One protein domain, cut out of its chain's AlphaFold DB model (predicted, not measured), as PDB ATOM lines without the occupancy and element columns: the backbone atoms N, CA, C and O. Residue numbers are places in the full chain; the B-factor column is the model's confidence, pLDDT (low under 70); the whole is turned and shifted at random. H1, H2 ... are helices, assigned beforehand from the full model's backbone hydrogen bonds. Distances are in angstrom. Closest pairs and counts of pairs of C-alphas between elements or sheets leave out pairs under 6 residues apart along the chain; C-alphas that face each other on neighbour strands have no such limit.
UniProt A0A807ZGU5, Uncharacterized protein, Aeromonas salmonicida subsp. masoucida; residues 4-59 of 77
ATOM      1  N   ASP A   4     270.831 106.835 150.797       76.38
ATOM      2  CA  ASP A   4     271.043 105.712 151.713       76.38
ATOM      3  C   ASP A   4     271.288 106.152 153.161       76.38
ATOM      4  O   ASP A   4     270.874 105.474 154.100       76.38
ATOM      5  N   GLU A   5     271.919 107.308 153.357       81.38
ATOM      6  CA  GLU A   5     272.224 107.851 154.681       81.38
ATOM      7  C   GLU A   5     270.953 108.360 155.365       81.38
ATOM      8  O   GLU A   5     270.664 107.988 156.502       81.38
ATOM      9  N   TYR A   6     270.120 109.089 154.620       83.31
ATOM     10  CA  TYR A   6     268.800 109.521 155.080       83.31
ATOM     11  C   TYR A   6     267.882 108.332 155.405       83.31
ATOM     12  O   TYR A   6     267.166 108.328 156.408       83.31
ATOM     13  N   LEU A   7     267.911 107.286 154.575       83.69
ATOM     14  CA  LEU A   7     267.131 106.077 154.823       83.69
ATOM     15  C   LEU A   7     267.618 105.334 156.078       83.69
ATOM     16  O   LEU A   7     266.800 104.831 156.849       83.69
ATOM     17  N   ASN A   8     268.932 105.288 156.308       84.81
ATOM     18  CA  ASN A   8     269.515 104.690 157.507       84.81
ATOM     19  C   ASN A   8     269.144 105.470 158.780       84.81
ATOM     20  O   ASN A   8     268.796 104.851 159.786       84.81
ATOM     21  N   GLU A   9     269.129 106.803 158.734       87.56
ATOM     22  CA  GLU A   9     268.636 107.637 159.840       87.56
ATOM     23  C   GLU A   9     267.171 107.330 160.167       87.56
ATOM     24  O   GLU A   9     266.835 107.089 161.326       87.56
ATOM     25  N   GLN A  10     266.304 107.235 159.153       88.50
ATOM     26  CA  GLN A  10     264.896 106.884 159.370       88.50
ATOM     27  C   GLN A  10     264.711 105.488 159.974       88.50
ATOM     28  O   GLN A  10     263.814 105.279 160.795       88.50
ATOM     29  N   VAL A  11     265.558 104.528 159.601       88.88
ATOM     30  CA  VAL A  11     265.557 103.186 160.198       88.88
ATOM     31  C   VAL A  11     266.014 103.217 161.651       88.88
ATOM     32  O   VAL A  11     265.392 102.573 162.498       88.88
ATOM     33  N   MET A  12     267.067 103.970 161.961       90.06
ATOM     34  CA  MET A  12     267.531 104.142 163.336       90.06
ATOM     35  C   MET A  12     266.448 104.785 164.204       90.06
ATOM     36  O   MET A  12     266.175 104.307 165.307       90.06
ATOM     37  N   ASP A  13     265.764 105.798 163.678       91.50
ATOM     38  CA  ASP A  13     264.637 106.436 164.350       91.50
ATOM     39  C   ASP A  13     263.462 105.479 164.558       91.50
ATOM     40  O   ASP A  13     262.855 105.482 165.633       91.50
ATOM     41  N   ALA A  14     263.156 104.633 163.571       91.00
ATOM     42  CA  ALA A  14     262.131 103.605 163.698       91.00
ATOM     43  C   ALA A  14     262.470 102.610 164.818       91.00
ATOM     44  O   ALA A  14     261.607 102.300 165.638       91.00
ATOM     45  N   ILE A  15     263.721 102.144 164.888       90.94
ATOM     46  CA  ILE A  15     264.192 101.236 165.943       90.94
ATOM     47  C   ILE A  15     264.100 101.917 167.315       90.94
ATOM     48  O   ILE A  15     263.586 101.326 168.262       90.94
ATOM     49  N   ARG A  16     264.541 103.175 167.424       93.75
ATOM     50  CA  ARG A  16     264.541 103.934 168.684       93.75
ATOM     51  C   ARG A  16     263.138 104.186 169.235       93.75
ATOM     52  O   ARG A  16     262.954 104.208 170.447       93.75
ATOM     53  N   HIS A  17     262.162 104.393 168.355       93.62
ATOM     54  CA  HIS A  17     260.775 104.683 168.724       93.62
ATOM     55  C   HIS A  17     259.870 103.446 168.699       93.62
ATOM     56  O   HIS A  17     258.644 103.587 168.693       93.62
ATOM     57  N   TRP A  18     260.445 102.242 168.647       92.94
ATOM     58  CA  TRP A  18     259.675 101.011 168.759       92.94
ATOM     59  C   TRP A  18     258.957 100.939 170.112       92.94
ATOM     60  O   TRP A  18     259.575 101.063 171.166       92.94
ATOM     61  N   ASP A  19     257.640 100.733 170.064       90.75
ATOM     62  CA  ASP A  19     256.789 100.550 171.239       90.75
ATOM     63  C   ASP A  19     255.843  99.360 170.986       90.75
ATOM     64  O   ASP A  19     254.884  99.493 170.209       90.75
ATOM     65  N   PRO A  20     256.067  98.202 171.641       88.38
ATOM     66  CA  PRO A  20     255.249  97.006 171.455       88.38
ATOM     67  C   PRO A  20     253.820  97.162 171.996       88.38
ATOM     68  O   PRO A  20     252.948  96.369 171.643       88.38
ATOM     69  N   GLN A  21     253.526  98.191 172.803       90.19
ATOM     70  CA  GLN A  21     252.155  98.500 173.227       90.19
ATOM     71  C   GLN A  21     251.369  99.246 172.139       90.19
ATOM     72  O   GLN A  21     250.133  99.224 172.121       90.19
ATOM     73  N   LYS A  22     252.067  99.905 171.202       90.19
ATOM     74  CA  LYS A  22     251.471 100.708 170.120       90.19
ATOM     75  C   LYS A  22     251.966 100.281 168.726       90.19
ATOM     76  O   LYS A  22     252.297 101.142 167.904       90.19
ATOM     77  N   PRO A  23     251.905  98.978 168.381       91.06
ATOM     78  CA  PRO A  23     252.482  98.445 167.147       91.06
ATOM     79  C   PRO A  23     251.809  99.016 165.889       91.06
ATOM     80  O   PRO A  23     252.480  99.311 164.904       91.06
ATOM     81  N   ARG A  24     250.491  99.273 165.936       89.56
ATOM     82  CA  ARG A  24     249.738  99.923 164.844       89.56
ATOM     83  C   ARG A  24     250.245 101.334 164.539       89.56
ATOM     84  O   ARG A  24     250.434 101.680 163.378       89.56
ATOM     85  N   ARG A  25     250.475 102.149 165.578       91.88
ATOM     86  CA  ARG A  25     250.958 103.532 165.421       91.88
ATOM     87  C   ARG A  25     252.382 103.548 164.875       91.88
ATOM     88  O   ARG A  25     252.696 104.377 164.025       91.88
ATOM     89  N   TRP A  26     253.212 102.615 165.332       93.56
ATOM     90  CA  TRP A  26     254.556 102.439 164.803       93.56
ATOM     91  C   TRP A  26     254.539 102.036 163.321       93.56
ATOM     92  O   TRP A  26     255.198 102.686 162.513       93.56
ATOM     93  N   LEU A  27     253.714 101.054 162.932       91.00
ATOM     94  CA  LEU A  27     253.551 100.642 161.530       91.00
ATOM     95  C   LEU A  27     253.037 101.774 160.638       91.00
ATOM     96  O   LEU A  27     253.510 101.916 159.516       91.00
ATOM     97  N   ALA A  28     252.106 102.596 161.121       90.50
ATOM     98  CA  ALA A  28     251.603 103.735 160.356       90.50
ATOM     99  C   ALA A  28     252.699 104.774 160.063       90.50
ATOM    100  O   ALA A  28     252.702 105.378 158.994       90.50
ATOM    101  N   LYS A  29     253.638 104.971 160.998       89.81
ATOM    102  CA  LYS A  29     254.717 105.960 160.867       89.81
ATOM    103  C   LYS A  29     255.929 105.425 160.097       89.81
ATOM    104  O   LYS A  29     256.479 106.139 159.271       89.81
ATOM    105  N   TYR A  30     256.331 104.182 160.355       90.75
ATOM    106  CA  TYR A  30     257.595 103.615 159.865       90.75
ATOM    107  C   TYR A  30     257.421 102.384 158.966       90.75
ATOM    108  O   TYR A  30     258.401 101.858 158.443       90.75
ATOM    109  N   GLY A  31     256.202 101.884 158.753       86.31
ATOM    110  CA  GLY A  31     255.949 100.637 158.019       86.31
ATOM    111  C   GLY A  31     256.188 100.713 156.509       86.31
ATOM    112  O   GLY A  31     256.363  99.670 155.875       86.31
ATOM    113  N   ASN A  32     256.253 101.919 155.942       85.00
ATOM    114  CA  ASN A  32     256.444 102.144 154.505       85.00
ATOM    115  C   ASN A  32     257.894 102.443 154.106       85.00
ATOM    116  O   ASN A  32     258.150 102.728 152.938       85.00
ATOM    117  N   LEU A  33     258.851 102.338 155.037       82.69
ATOM    118  CA  LEU A  33     260.271 102.421 154.698       82.69
ATOM    119  C   LEU A  33     260.617 101.238 153.778       82.69
ATOM    120  O   LEU A  33     260.683 100.082 154.205       82.69
ATOM    121  N   THR A  34     260.736 101.535 152.485       66.81
ATOM    122  CA  THR A  34     261.017 100.585 151.408       66.81
ATOM    123  C   THR A  34     262.228 101.098 150.644       66.81
ATOM    124  O   THR A  34     262.173 102.086 149.924       66.81
ATOM    125  N   GLY A  35     263.360 100.446 150.862       65.81
ATOM    126  CA  GLY A  35     264.613 100.729 150.179       65.81
ATOM    127  C   GLY A  35     265.591  99.592 150.433       65.81
ATOM    128  O   GLY A  35     265.364  98.761 151.324       65.81
ATOM    129  N   ILE A  36     266.647  99.517 149.624       59.28
ATOM    130  CA  ILE A  36     267.700  98.505 149.753       59.28
ATOM    131  C   ILE A  36     268.554  98.874 150.971       59.28
ATOM    132  O   ILE A  36     269.646  99.413 150.872       59.28
ATOM    133  N   LEU A  37     268.010  98.616 152.155       66.62
ATOM    134  CA  LEU A  37     268.733  98.705 153.411       66.62
ATOM    135  C   LEU A  37     269.563  97.431 153.561       66.62
ATOM    136  O   LEU A  37     269.008  96.330 153.645       66.62
ATOM    137  N   SER A  38     270.884  97.587 153.581       69.44
ATOM    138  CA  SER A  38     271.830  96.521 153.909       69.44
ATOM    139  C   SER A  38     272.443  96.780 155.290       69.44
ATOM    140  O   SER A  38     272.554  97.929 155.714       69.44
ATOM    141  N   GLY A  39     272.808  95.715 156.008       79.19
ATOM    142  CA  GLY A  39     273.437  95.803 157.330       79.19
ATOM    143  C   GLY A  39     272.532  95.423 158.508       79.19
ATOM    144  O   GLY A  39     271.370  95.043 158.347       79.19
ATOM    145  N   GLU A  40     273.090  95.500 159.715       84.12
ATOM    146  CA  GLU A  40     272.466  95.019 160.957       84.12
ATOM    147  C   GLU A  40     271.162  95.765 161.297       84.12
ATOM    148  O   GLU A  40     270.153  95.153 161.656       84.12
ATOM    149  N   ASN A  41     271.137  97.085 161.092       84.31
ATOM    150  CA  ASN A  41     269.958  97.922 161.335       84.31
ATOM    151  C   ASN A  41     268.775  97.534 160.441       84.31
ATOM    152  O   ASN A  41     267.628  97.514 160.887       84.31
ATOM    153  N   ALA A  42     269.055  97.162 159.190       85.12
ATOM    154  CA  ALA A  42     268.044  96.694 158.252       85.12
ATOM    155  C   ALA A  42     267.385  95.396 158.737       85.12
ATOM    156  O   ALA A  42     266.165  95.246 158.652       85.12
ATOM    157  N   GLN A  43     268.188  94.466 159.265       88.50
ATOM    158  CA  GLN A  43     267.701  93.201 159.816       88.50
ATOM    159  C   GLN A  43     266.850  93.436 161.066       88.50
ATOM    160  O   GLN A  43     265.734  92.923 161.144       88.50
ATOM    161  N   ARG A  44     267.318  94.283 161.996       89.50
ATOM    162  CA  ARG A  44     266.539  94.674 163.181       89.50
ATOM    163  C   ARG A  44     265.206  95.311 162.809       89.50
ATOM    164  O   ARG A  44     264.178  94.922 163.351       89.50
ATOM    165  N   TYR A  45     265.195  96.241 161.857       90.19
ATOM    166  CA  TYR A  45     263.954  96.867 161.400       90.19
ATOM    167  C   TYR A  45     262.967  95.855 160.806       90.19
ATOM    168  O   TYR A  45     261.772  95.932 161.087       90.19
ATOM    169  N   ARG A  46     263.443  94.881 160.018       89.25
ATOM    170  CA  ARG A  46     262.586  93.810 159.479       89.25
ATOM    171  C   ARG A  46     261.975  92.964 160.593       89.25
ATOM    172  O   ARG A  46     260.767  92.751 160.565       89.25
ATOM    173  N   ALA A  47     262.771  92.574 161.589       91.31
ATOM    174  CA  ALA A  47     262.282  91.827 162.746       91.31
ATOM    175  C   ALA A  47     261.197  92.607 163.512       91.31
ATOM    176  O   ALA A  47     260.117  92.078 163.765       91.31
ATOM    177  N   LEU A  48     261.424  93.899 163.781       91.38
ATOM    178  CA  LEU A  48     260.430  94.767 164.425       91.38
ATOM    179  C   LEU A  48     259.157  94.924 163.587       91.38
ATOM    180  O   LEU A  48     258.050  94.940 164.116       91.38
ATOM    181  N   LYS A  49     259.289  95.014 162.261       91.38
ATOM    182  CA  LYS A  49     258.145  95.105 161.348       91.38
ATOM    183  C   LYS A  49     257.300  93.834 161.359       91.38
ATOM    184  O   LYS A  49     256.072  93.927 161.312       91.38
ATOM    185  N   GLU A  50     257.933  92.669 161.423       90.88
ATOM    186  CA  GLU A  50     257.247  91.386 161.577       90.88
ATOM    187  C   GLU A  50     256.564  91.275 162.940       90.88
ATOM    188  O   GLU A  50     255.379  90.944 162.998       90.88
ATOM    189  N   GLU A  51     257.252  91.647 164.021       91.38
ATOM    190  CA  GLU A  51     256.686  91.675 165.371       91.38
ATOM    191  C   GLU A  51     255.470  92.611 165.452       91.38
ATOM    192  O   GLU A  51     254.400  92.223 165.925       91.38
ATOM    193  N   ALA A  52     255.573  93.819 164.897       90.75
ATOM    194  CA  ALA A  52     254.479  94.781 164.856       90.75
ATOM    195  C   ALA A  52     253.271  94.265 164.067       90.75
ATOM    196  O   ALA A  52     252.124  94.486 164.473       90.75
ATOM    197  N   ARG A  53     253.511  93.563 162.951       89.12
ATOM    198  CA  ARG A  53     252.455  92.900 162.174       89.12
ATOM    199  C   ARG A  53     251.805  91.781 162.978       89.12
ATOM    200  O   ARG A  53     250.581  91.734 163.033       89.12
ATOM    201  N   ALA A  54     252.594  90.942 163.647       89.88
ATOM    202  CA  ALA A  54     252.090  89.857 164.480       89.88
ATOM    203  C   ALA A  54     251.242  90.383 165.649       89.88
ATOM    204  O   ALA A  54     250.134  89.896 165.864       89.88
ATOM    205  N   LEU A  55     251.702  91.415 166.360       88.38
ATOM    206  CA  LEU A  55     250.952  92.041 167.455       88.38
ATOM    207  C   LEU A  55     249.660  92.709 166.964       88.38
ATOM    208  O   LEU A  55     248.616  92.611 167.608       88.38
ATOM    209  N   THR A  56     249.710  93.357 165.799       85.38
ATOM    210  CA  THR A  56     248.538  93.992 165.183       85.38
ATOM    211  C   THR A  56     247.505  92.964 164.718       85.38
ATOM    212  O   THR A  56     246.309  93.180 164.916       85.38
ATOM    213  N   ALA A  57     247.954  91.849 164.136       80.75
ATOM    214  CA  ALA A  57     247.093  90.752 163.704       80.75
ATOM    215  C   ALA A  57     246.473  90.017 164.900       80.75
ATOM    216  O   ALA A  57     245.261  89.832 164.936       80.75
ATOM    217  N   ARG A  58     247.272  89.689 165.928       64.62
ATOM    218  CA  ARG A  58     246.794  89.046 167.165       64.62
ATOM    219  C   ARG A  58     245.722  89.865 167.866       64.62
ATOM    220  O   ARG A  58     244.720  89.304 168.286       64.62
ATOM    221  N   ARG A  59     245.896  91.188 167.946       60.62
ATOM    222  CA  ARG A  59     244.886  92.078 168.535       60.62
ATOM    223  C   ARG A  59     243.561  92.032 167.773       60.62
ATOM    224  O   ARG A  59     242.512  92.122 168.389       60.62
TER     225      ARG A  59
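What this domain is: This is residues 4 to 59 of the 77 residues of an uncharacterized protein of Aeromonas salmonicida subsp. masoucida (UniProt A0A807ZGU5). What shape appears? A long helix, H3, crosses two shorter helices, H1 and H2, set one beyond the other along it, in a rod-shaped outline. What builds it? The 56 printed residues, class all helix, hold H1, H2 and H3 in that order. They are compact, with radius of gyration of the C-alphas 10.8 A and spans of 34 by 16 by 15 A.

How they stand to each other: What touches the longest helix? H3, residues 40 to 59, touches H2, residues 23 to 30, with residues 49 to 56 alone; the closest C-alphas, of Pro 23 and Ala 52, are 4.8 A apart. This hairpin has a steep tilt of 41 degrees, opposite ways. H3 touches H1, residues 4 to 16, with residues 41 to 48 alone, the same way at a steep tilt of 47 degrees; the closest C-alphas, of Ile 15 and Tyr 45, are 6.3 A apart. Do the others meet? H1, with residues 11 to 14 alone, and H2 only just touch, with 3 pairs of C-alphas within 8 A, a hairpin at a shallow tilt of 19 degrees; the closest are Ala 14 and Tyr 30, 5.9 A. In H1, H2 and H3 every O i to N i+4 pair is within hydrogen-bond range.

Where its parts are: Where is H3? It runs 28.8 A from C-alpha 40 to C-alpha 59 at (244.886, 92.078, 168.535). And the others? H1 begins at (271.043, 105.712, 151.713) and spans 18.3 A; H2 spans 10.3 A.

The domain as a whole: Is it continuous? The printed part has no cut, and both links are short. Where is confidence low? pLDDT is under 70 at residues 34 to 38 and 58 to 59.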